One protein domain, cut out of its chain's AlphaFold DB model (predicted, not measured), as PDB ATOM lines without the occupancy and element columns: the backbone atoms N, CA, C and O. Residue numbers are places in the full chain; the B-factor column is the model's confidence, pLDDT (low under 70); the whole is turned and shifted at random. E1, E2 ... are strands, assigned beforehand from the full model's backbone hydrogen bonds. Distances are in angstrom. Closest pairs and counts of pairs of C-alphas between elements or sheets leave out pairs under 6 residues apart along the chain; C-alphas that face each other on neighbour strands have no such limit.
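Overview. This is residues 38 to 90 of the 90 residues of an uncharacterized protein of Calothrix parasitica NIES-267 (UniProt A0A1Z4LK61). With little regular structure, two separate strand hairpins, E3 with E4 and E1 with E2, sit in the two halves of a loose rod, joined by the long loop of residues 49 to 68. The 53 printed residues have no named helix and four strands, E1 E2 E3 E4, in two antiparallel sheets, E1 - E2 and E3 - E4; the class is all strand, with only 17 residues in named elements. The radius of gyration of the C-alphas is 12.7 A, the spans 40 by 20 by 16 A.

Arrangement. Look first at the hairpin of E3, residues 69 to 73, and E4, residues 76 to 80, antiparallel at 147 degrees; N 71 and O 78, 2.9 A, are within hydrogen-bond range. In the hairpin of E1, residues 40 to 42, and E2, residues 45 to 48, antiparallel at 131 degrees, find N 40 and O 47 within range at 2.9 A. E2 and E3 are apart.

Along the chain. Find C-alpha 69 at (-41.968, 14.759, 46.221), where E3 begins its 12.6 A; E4 runs 12.3 A to C-alpha 80 at (-37.109, 13.275, 47.760). E1 spans 6.6 A, E2 10.2 A.

Size, cuts and confidence. The farthest C-alphas, Val 54 and Arg 75, are 40.8 A apart. The printed part has no cut; E2 to E3 is a long link. Residues 89 to 90 have pLDDT under 70.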
ATOM      1  N   GLU A  38     -44.884  -3.832  47.519       97.25
ATOM      2  CA  GLU A  38     -44.242  -3.115  48.621       97.25
ATOM      3  C   GLU A  38     -42.706  -3.106  48.444       97.25
ATOM      4  O   GLU A  38     -42.125  -4.137  48.063       97.25
ATOM      5  N   PRO A  39     -42.048  -1.956  48.674       97.31
ATOM      6  CA  PRO A  39     -40.616  -1.817  48.473       97.31
ATOM      7  C   PRO A  39     -39.818  -2.489  49.591       97.31
ATOM      8  O   PRO A  39     -40.245  -2.566  50.745       97.31
ATOM      9  N   PHE A  40     -38.608  -2.930  49.264       96.81
ATOM     10  CA  PHE A  40     -37.687  -3.543  50.213       96.81
ATOM     11  C   PHE A  40     -36.243  -3.115  49.955       96.81
ATOM     12  O   PHE A  40     -35.856  -2.776  48.836       96.81
ATOM     13  N   TYR A  41     -35.425  -3.151  51.006       95.69
ATOM     14  CA  TYR A  41     -34.001  -2.857  50.898       95.69
ATOM     15  C   TYR A  41     -33.213  -4.101  50.499       95.69
ATOM     16  O   TYR A  41     -33.350  -5.165  51.106       95.69
ATOM     17  N   ARG A  42     -32.323  -3.952  49.517       95.81
ATOM     18  CA  ARG A  42     -31.338  -4.970  49.140       95.81
ATOM     19  C   ARG A  42     -30.048  -4.284  48.715       95.81
ATOM     20  O   ARG A  42     -30.056  -3.441  47.825       95.81
ATOM     21  N   ASN A  43     -28.937  -4.661  49.350       94.94
ATOM     22  CA  ASN A  43     -27.606  -4.085  49.112       94.94
ATOM     23  C   ASN A  43     -27.556  -2.551  49.265       94.94
ATOM     24  O   ASN A  43     -26.869  -1.876  48.508       94.94
ATOM     25  N   GLY A  44     -28.301  -2.001  50.230       92.38
ATOM     26  CA  GLY A  44     -28.355  -0.554  50.474       92.38
ATOM     27  C   GLY A  44     -29.198   0.239  49.471       92.38
ATOM     28  O   GLY A  44     -29.245   1.458  49.563       92.38
ATOM     29  N   GLU A  45     -29.881  -0.430  48.543       95.88
ATOM     30  CA  GLU A  45     -30.754   0.199  47.551       95.88
ATOM     31  C   GLU A  45     -32.207  -0.234  47.765       95.88
ATOM     32  O   GLU A  45     -32.466  -1.295  48.344       95.88
ATOM     33  N   LEU A  46     -33.150   0.580  47.287       96.94
ATOM     34  CA  LEU A  46     -34.576   0.263  47.281       96.94
ATOM     35  C   LEU A  46     -34.961  -0.508  46.014       96.94
ATOM     36  O   LEU A  46     -34.633  -0.113  44.891       96.94
ATOM     37  N   TRP A  47     -35.674  -1.609  46.219       98.19
ATOM     38  CA  TRP A  47     -36.135  -2.523  45.182       98.19
ATOM     39  C   TRP A  47     -37.627  -2.794  45.332       98.19
ATOM     40  O   TRP A  47     -38.166  -2.749  46.438       98.19
ATOM     41  N   ALA A  48     -38.279  -3.136  44.227       98.25
ATOM     42  CA  ALA A  48     -39.652  -3.626  44.220       98.25
ATOM     43  C   ALA A  48     -39.869  -4.589  43.046       98.25
ATOM     44  O   ALA A  48     -39.118  -4.580  42.066       98.25
ATOM     45  N   PHE A  49     -40.896  -5.431  43.138       98.12
ATOM     46  CA  PHE A  49     -41.338  -6.246  42.010       98.12
ATOM     47  C   PHE A  49     -42.244  -5.406  41.104       98.12
ATOM     48  O   PHE A  49     -43.170  -4.771  41.620       98.12
ATOM     49  N   PRO A  50     -42.001  -5.385  39.781       97.56
ATOM     50  CA  PRO A  50     -42.888  -4.708  38.846       97.56
ATOM     51  C   PRO A  50     -44.243  -5.426  38.756       97.56
ATOM     52  O   PRO A  50     -44.341  -6.605  39.118       97.56
ATOM     53  N   PRO A  51     -45.293  -4.754  38.252       97.12
ATOM     54  CA  PRO A  51     -46.602  -5.373  38.068       97.12
ATOM     55  C   PRO A  51     -46.484  -6.648  37.226       97.12
ATOM     56  O   PRO A  51     -45.928  -6.632  36.128       97.12
ATOM     57  N   ASN A  52     -47.009  -7.761  37.746       93.75
ATOM     58  CA  ASN A  52     -46.943  -9.102  37.141       93.75
ATOM     59  C   ASN A  52     -45.520  -9.668  36.927       93.75
ATOM     60  O   ASN A  52     -45.360 -10.678  36.242       93.75
ATOM     61  N   GLY A  53     -44.484  -9.048  37.497       93.12
ATOM     62  CA  GLY A  53     -43.105  -9.509  37.385       93.12
ATOM     63  C   GLY A  53     -42.641 -10.320  38.590       93.12
ATOM     64  O   GLY A  53     -43.026 -10.067  39.727       93.12
ATOM     65  N   VAL A  54     -41.748 -11.275  38.336       93.69
ATOM     66  CA  VAL A  54     -41.130 -12.129  39.372       93.69
ATOM     67  C   VAL A  54     -39.657 -11.802  39.618       93.69
ATOM     68  O   VAL A  54     -39.011 -12.423  40.457       93.69
ATOM     69  N   ILE A  55     -39.112 -10.826  38.887       97.44
ATOM     70  CA  ILE A  55     -37.740 -10.344  39.045       97.44
ATOM     71  C   ILE A  55     -37.820  -8.924  39.612       97.44
ATOM     72  O   ILE A  55     -38.434  -8.068  38.974       97.44
ATOM     73  N   PRO A  56     -37.236  -8.656  40.792       97.56
ATOM     74  CA  PRO A  56     -37.255  -7.321  41.356       97.56
ATOM     75  C   PRO A  56     -36.306  -6.403  40.589       97.56
ATOM     76  O   PRO A  56     -35.243  -6.828  40.128       97.56
ATOM     77  N   VAL A  57     -36.667  -5.129  40.521       97.81
ATOM     78  CA  VAL A  57     -35.865  -4.071  39.900       97.81
ATOM     79  C   VAL A  57     -35.486  -3.027  40.942       97.81
ATOM     80  O   VAL A  57     -36.186  -2.864  41.947       97.81
ATOM     81  N   LYS A  58     -34.371  -2.326  40.721       98.12
ATOM     82  CA  LYS A  58     -34.022  -1.160  41.536       98.12
ATOM     83  C   LYS A  58     -34.968  -0.035  41.175       98.12
ATOM     84  O   LYS A  58     -35.129   0.268  39.999       98.12
ATOM     85  N   ILE A  59     -35.525   0.630  42.178       97.50
ATOM     86  CA  ILE A  59     -36.454   1.741  41.946       97.50
ATOM     87  C   ILE A  59     -35.764   2.880  41.194       97.50
ATOM     88  O   ILE A  59     -36.338   3.440  40.267       97.50
ATOM     89  N   LYS A  60     -34.488   3.138  41.502       96.75
ATOM     90  CA  LYS A  60     -33.690   4.166  40.825       96.75
ATOM     91  C   LYS A  60     -33.560   3.975  39.307       96.75
ATOM     92  O   LYS A  60     -33.320   4.948  38.605       96.75
ATOM     93  N   ASP A  61     -33.676   2.736  38.818       96.75
ATOM     94  CA  ASP A  61     -33.484   2.399  37.402       96.75
ATOM     95  C   ASP A  61     -34.787   2.557  36.594       96.75
ATOM     96  O   ASP A  61     -34.758   2.494  35.367       96.75
ATOM     97  N   VAL A  62     -35.932   2.727  37.269       96.12
ATOM     98  CA  VAL A  62     -37.272   2.741  36.650       96.12
ATOM     99  C   VAL A  62     -38.126   3.957  37.023       96.12
ATOM    100  O   VAL A  62     -39.181   4.157  36.427       96.12
ATOM    101  N   MET A  63     -37.709   4.745  38.013       94.19
ATOM    102  CA  MET A  63     -38.349   6.011  38.374       94.19
ATOM    103  C   MET A  63     -37.891   7.153  37.460       94.19
ATOM    104  O   MET A  63     -36.783   7.117  36.921       94.19
ATOM    105  N   ASP A  64     -38.683   8.220  37.391       92.81
ATOM    106  CA  ASP A  64     -38.295   9.466  36.732       92.81
ATOM    107  C   ASP A  64     -37.950  10.561  37.750       92.81
ATOM    108  O   ASP A  64     -38.494  10.628  38.852       92.81
ATOM    109  N   PHE A  65     -37.115  11.531  37.359       87.44
ATOM    110  CA  PHE A  65     -36.845  12.711  38.198       87.44
ATOM    111  C   PHE A  65     -38.108  13.527  38.526       87.44
ATOM    112  O   PHE A  65     -38.130  14.284  39.495       87.44
ATOM    113  N   GLN A  66     -39.159  13.391  37.711       89.62
ATOM    114  CA  GLN A  66     -40.449  14.046  37.934       89.62
ATOM    115  C   GLN A  66     -41.239  13.422  39.090       89.62
ATOM    116  O   GLN A  66     -42.138  14.072  39.616       89.62
ATOM    117  N   ASP A  67     -40.868  12.218  39.533       91.75
ATOM    118  CA  ASP A  67     -41.488  11.539  40.672       91.75
ATOM    119  C   ASP A  67     -41.025  12.090  42.028       91.75
ATOM    120  O   ASP A  67     -41.448  11.604  43.078       91.75
ATOM    121  N   SER A  68     -40.162  13.113  42.035       92.56
ATOM    122  CA  SER A  68     -39.733  13.759  43.272       92.56
ATOM    123  C   SER A  68     -40.918  14.372  44.021       92.56
ATOM    124  O   SER A  68     -41.762  15.053  43.432       92.56
ATOM    125  N   LYS A  69     -40.938  14.205  45.343       92.50
ATOM    126  CA  LYS A  69     -41.968  14.759  46.221       92.50
ATOM    127  C   LYS A  69     -41.360  15.766  47.189       92.50
ATOM    128  O   LYS A  69     -40.371  15.468  47.856       92.50
ATOM    129  N   LEU A  70     -41.964  16.953  47.282       92.88
ATOM    130  CA  LEU A  70     -41.615  17.932  48.311       92.88
ATOM    131  C   LEU A  70     -42.130  17.444  49.667       92.88
ATOM    132  O   LEU A  70     -43.329  17.220  49.844       92.88
ATOM    133  N   ILE A  71     -41.221  17.305  50.622       91.19
ATOM    134  CA  ILE A  71     -41.506  16.883  51.990       91.19
ATOM    135  C   ILE A  71     -40.954  17.897  52.986       91.19
ATOM    136  O   ILE A  71     -40.055  18.676  52.664       91.19
ATOM    137  N   TRP A  72     -41.448  17.840  54.219       92.00
ATOM    138  CA  TRP A  72     -40.955  18.641  55.332       92.00
ATOM    139  C   TRP A  72     -40.438  17.747  56.451       92.00
ATOM    140  O   TRP A  72     -41.150  16.866  56.924       92.00
ATOM    141  N   ILE A  73     -39.222  18.013  56.919       90.12
ATOM    142  CA  ILE A  73     -38.642  17.381  58.107       90.12
ATOM    143  C   ILE A  73     -38.311  18.506  59.085       90.12
ATOM    144  O   ILE A  73     -37.389  19.301  58.880       90.12
ATOM    145  N   GLY A  74     -39.130  18.638  60.128       87.69
ATOM    146  CA  GLY A  74     -39.078  19.789  61.028       87.69
ATOM    147  C   GLY A  74     -39.302  21.115  60.286       87.69
ATOM    148  O   GLY A  74     -40.420  21.421  59.871       87.69
ATOM    149  N   ARG A  75     -38.240  21.922  60.160       87.44
ATOM    150  CA  ARG A  75     -38.250  23.243  59.493       87.44
ATOM    151  C   ARG A  75     -37.602  23.240  58.106       87.44
ATOM    152  O   ARG A  75     -37.561  24.285  57.468       87.44
ATOM    153  N   VAL A  76     -37.079  22.100  57.664       88.56
ATOM    154  CA  VAL A  76     -36.396  21.962  56.376       88.56
ATOM    155  C   VAL A  76     -37.353  21.318  55.383       88.56
ATOM    156  O   VAL A  76     -38.040  20.355  55.729       88.56
ATOM    157  N   SER A  77     -37.390  21.840  54.158       91.31
ATOM    158  CA  SER A  77     -38.067  21.203  53.034       91.31
ATOM    159  C   SER A  77     -37.051  20.577  52.083       91.31
ATOM    160  O   SER A  77     -35.988  21.145  51.832       91.31
ATOM    161  N   LEU A  78     -37.363  19.383  51.582       91.50
ATOM    162  CA  LEU A  78     -36.514  18.626  50.661       91.50
ATOM    163  C   LEU A  78     -37.377  18.023  49.558       91.50
ATOM    164  O   LEU A  78     -38.504  17.604  49.815       91.50
ATOM    165  N   PHE A  79     -36.834  17.931  48.347       93.50
ATOM    166  CA  PHE A  79     -37.403  17.078  47.312       93.50
ATOM    167  C   PHE A  79     -36.761  15.698  47.427       93.50
ATOM    168  O   PHE A  79     -35.540  15.585  47.340       93.50
ATOM    169  N   ILE A  80     -37.569  14.663  47.641       94.50
ATOM    170  CA  ILE A  80     -37.109  13.275  47.760       94.50
ATOM    171  C   ILE A  80     -37.635  12.463  46.586       94.50
ATOM    172  O   ILE A  80     -38.812  12.563  46.241       94.50
ATOM    173  N   LEU A  81     -36.756  11.678  45.974       95.94
ATOM    174  CA  LEU A  81     -37.086  10.720  44.928       95.94
ATOM    175  C   LEU A  81     -37.506   9.365  45.530       95.94
ATOM    176  O   LEU A  81     -37.131   9.056  46.664       95.94
ATOM    177  N   PRO A  82     -38.257   8.536  44.784       95.69
ATOM    178  CA  PRO A  82     -38.663   7.199  45.224       95.69
ATOM    179  C   PRO A  82     -37.520   6.263  45.647       95.69
ATOM    180  O   PRO A  82     -37.732   5.386  46.475       95.69
ATOM    181  N   ASP A  83     -36.309   6.443  45.123       95.94
ATOM    182  CA  ASP A  83     -35.120   5.679  45.524       95.94
ATOM    183  C   ASP A  83     -34.475   6.168  46.837       95.94
ATOM    184  O   ASP A  83     -33.509   5.568  47.309       95.94
ATOM    185  N   GLY A  84     -34.995   7.249  47.423       93.44
ATOM    186  CA  GLY A  84     -34.475   7.898  48.623       93.44
ATOM    187  C   GLY A  84     -33.443   8.998  48.371       93.44
ATOM    188  O   GLY A  84     -32.987   9.629  49.327       93.44
ATOM    189  N   SER A  85     -33.089   9.270  47.114       94.19
ATOM    190  CA  SER A  85     -32.171  10.349  46.754       94.19
ATOM    191  C   SER A  85     -32.806  11.728  46.968       94.19
ATOM    192  O   SER A  85     -34.007  11.928  46.773       94.19
ATOM    193  N   VAL A  86     -31.986  12.716  47.339       92.88
ATOM    194  CA  VAL A  86     -32.417  14.116  47.462       92.88
ATOM    195  C   VAL A  86     -32.251  14.816  46.114       92.88
ATOM    196  O   VAL A  86     -31.150  14.870  45.566       92.88
ATOM    197  N   ALA A  87     -33.331  15.388  45.594       87.69
ATOM    198  CA  ALA A  87     -33.314  16.211  44.395       87.69
ATOM    199  C   ALA A  87     -33.147  17.696  44.751       87.69
ATOM    200  O   ALA A  87     -33.597  18.176  45.796       87.69
ATOM    201  N   LYS A  88     -32.509  18.453  43.856       78.62
ATOM    202  CA  LYS A  88     -32.441  19.910  43.980       78.62
ATOM    203  C   LYS A  88     -33.808  20.490  43.612       78.62
ATOM    204  O   LYS A  88     -34.362  20.129  42.576       78.62
ATOM    205  N   GLY A  89     -34.342  21.373  44.456       65.81
ATOM    206  CA  GLY A  89     -35.552  22.121  44.120       65.81
ATOM    207  C   GLY A  89     -35.349  22.914  42.832       65.81
ATOM    208  O   GLY A  89     -34.261  23.456  42.619       65.81
ATOM    209  N   LYS A  90     -36.368  22.903  41.967       56.88
ATOM    210  CA  LYS A  90     -36.418  23.759  40.777       56.88
ATOM    211  C   LYS A  90     -36.459  25.229  41.171       56.88
ATOM    212  O   LYS A  90     -37.132  25.537  42.180       56.88
TER     213      LYS A  90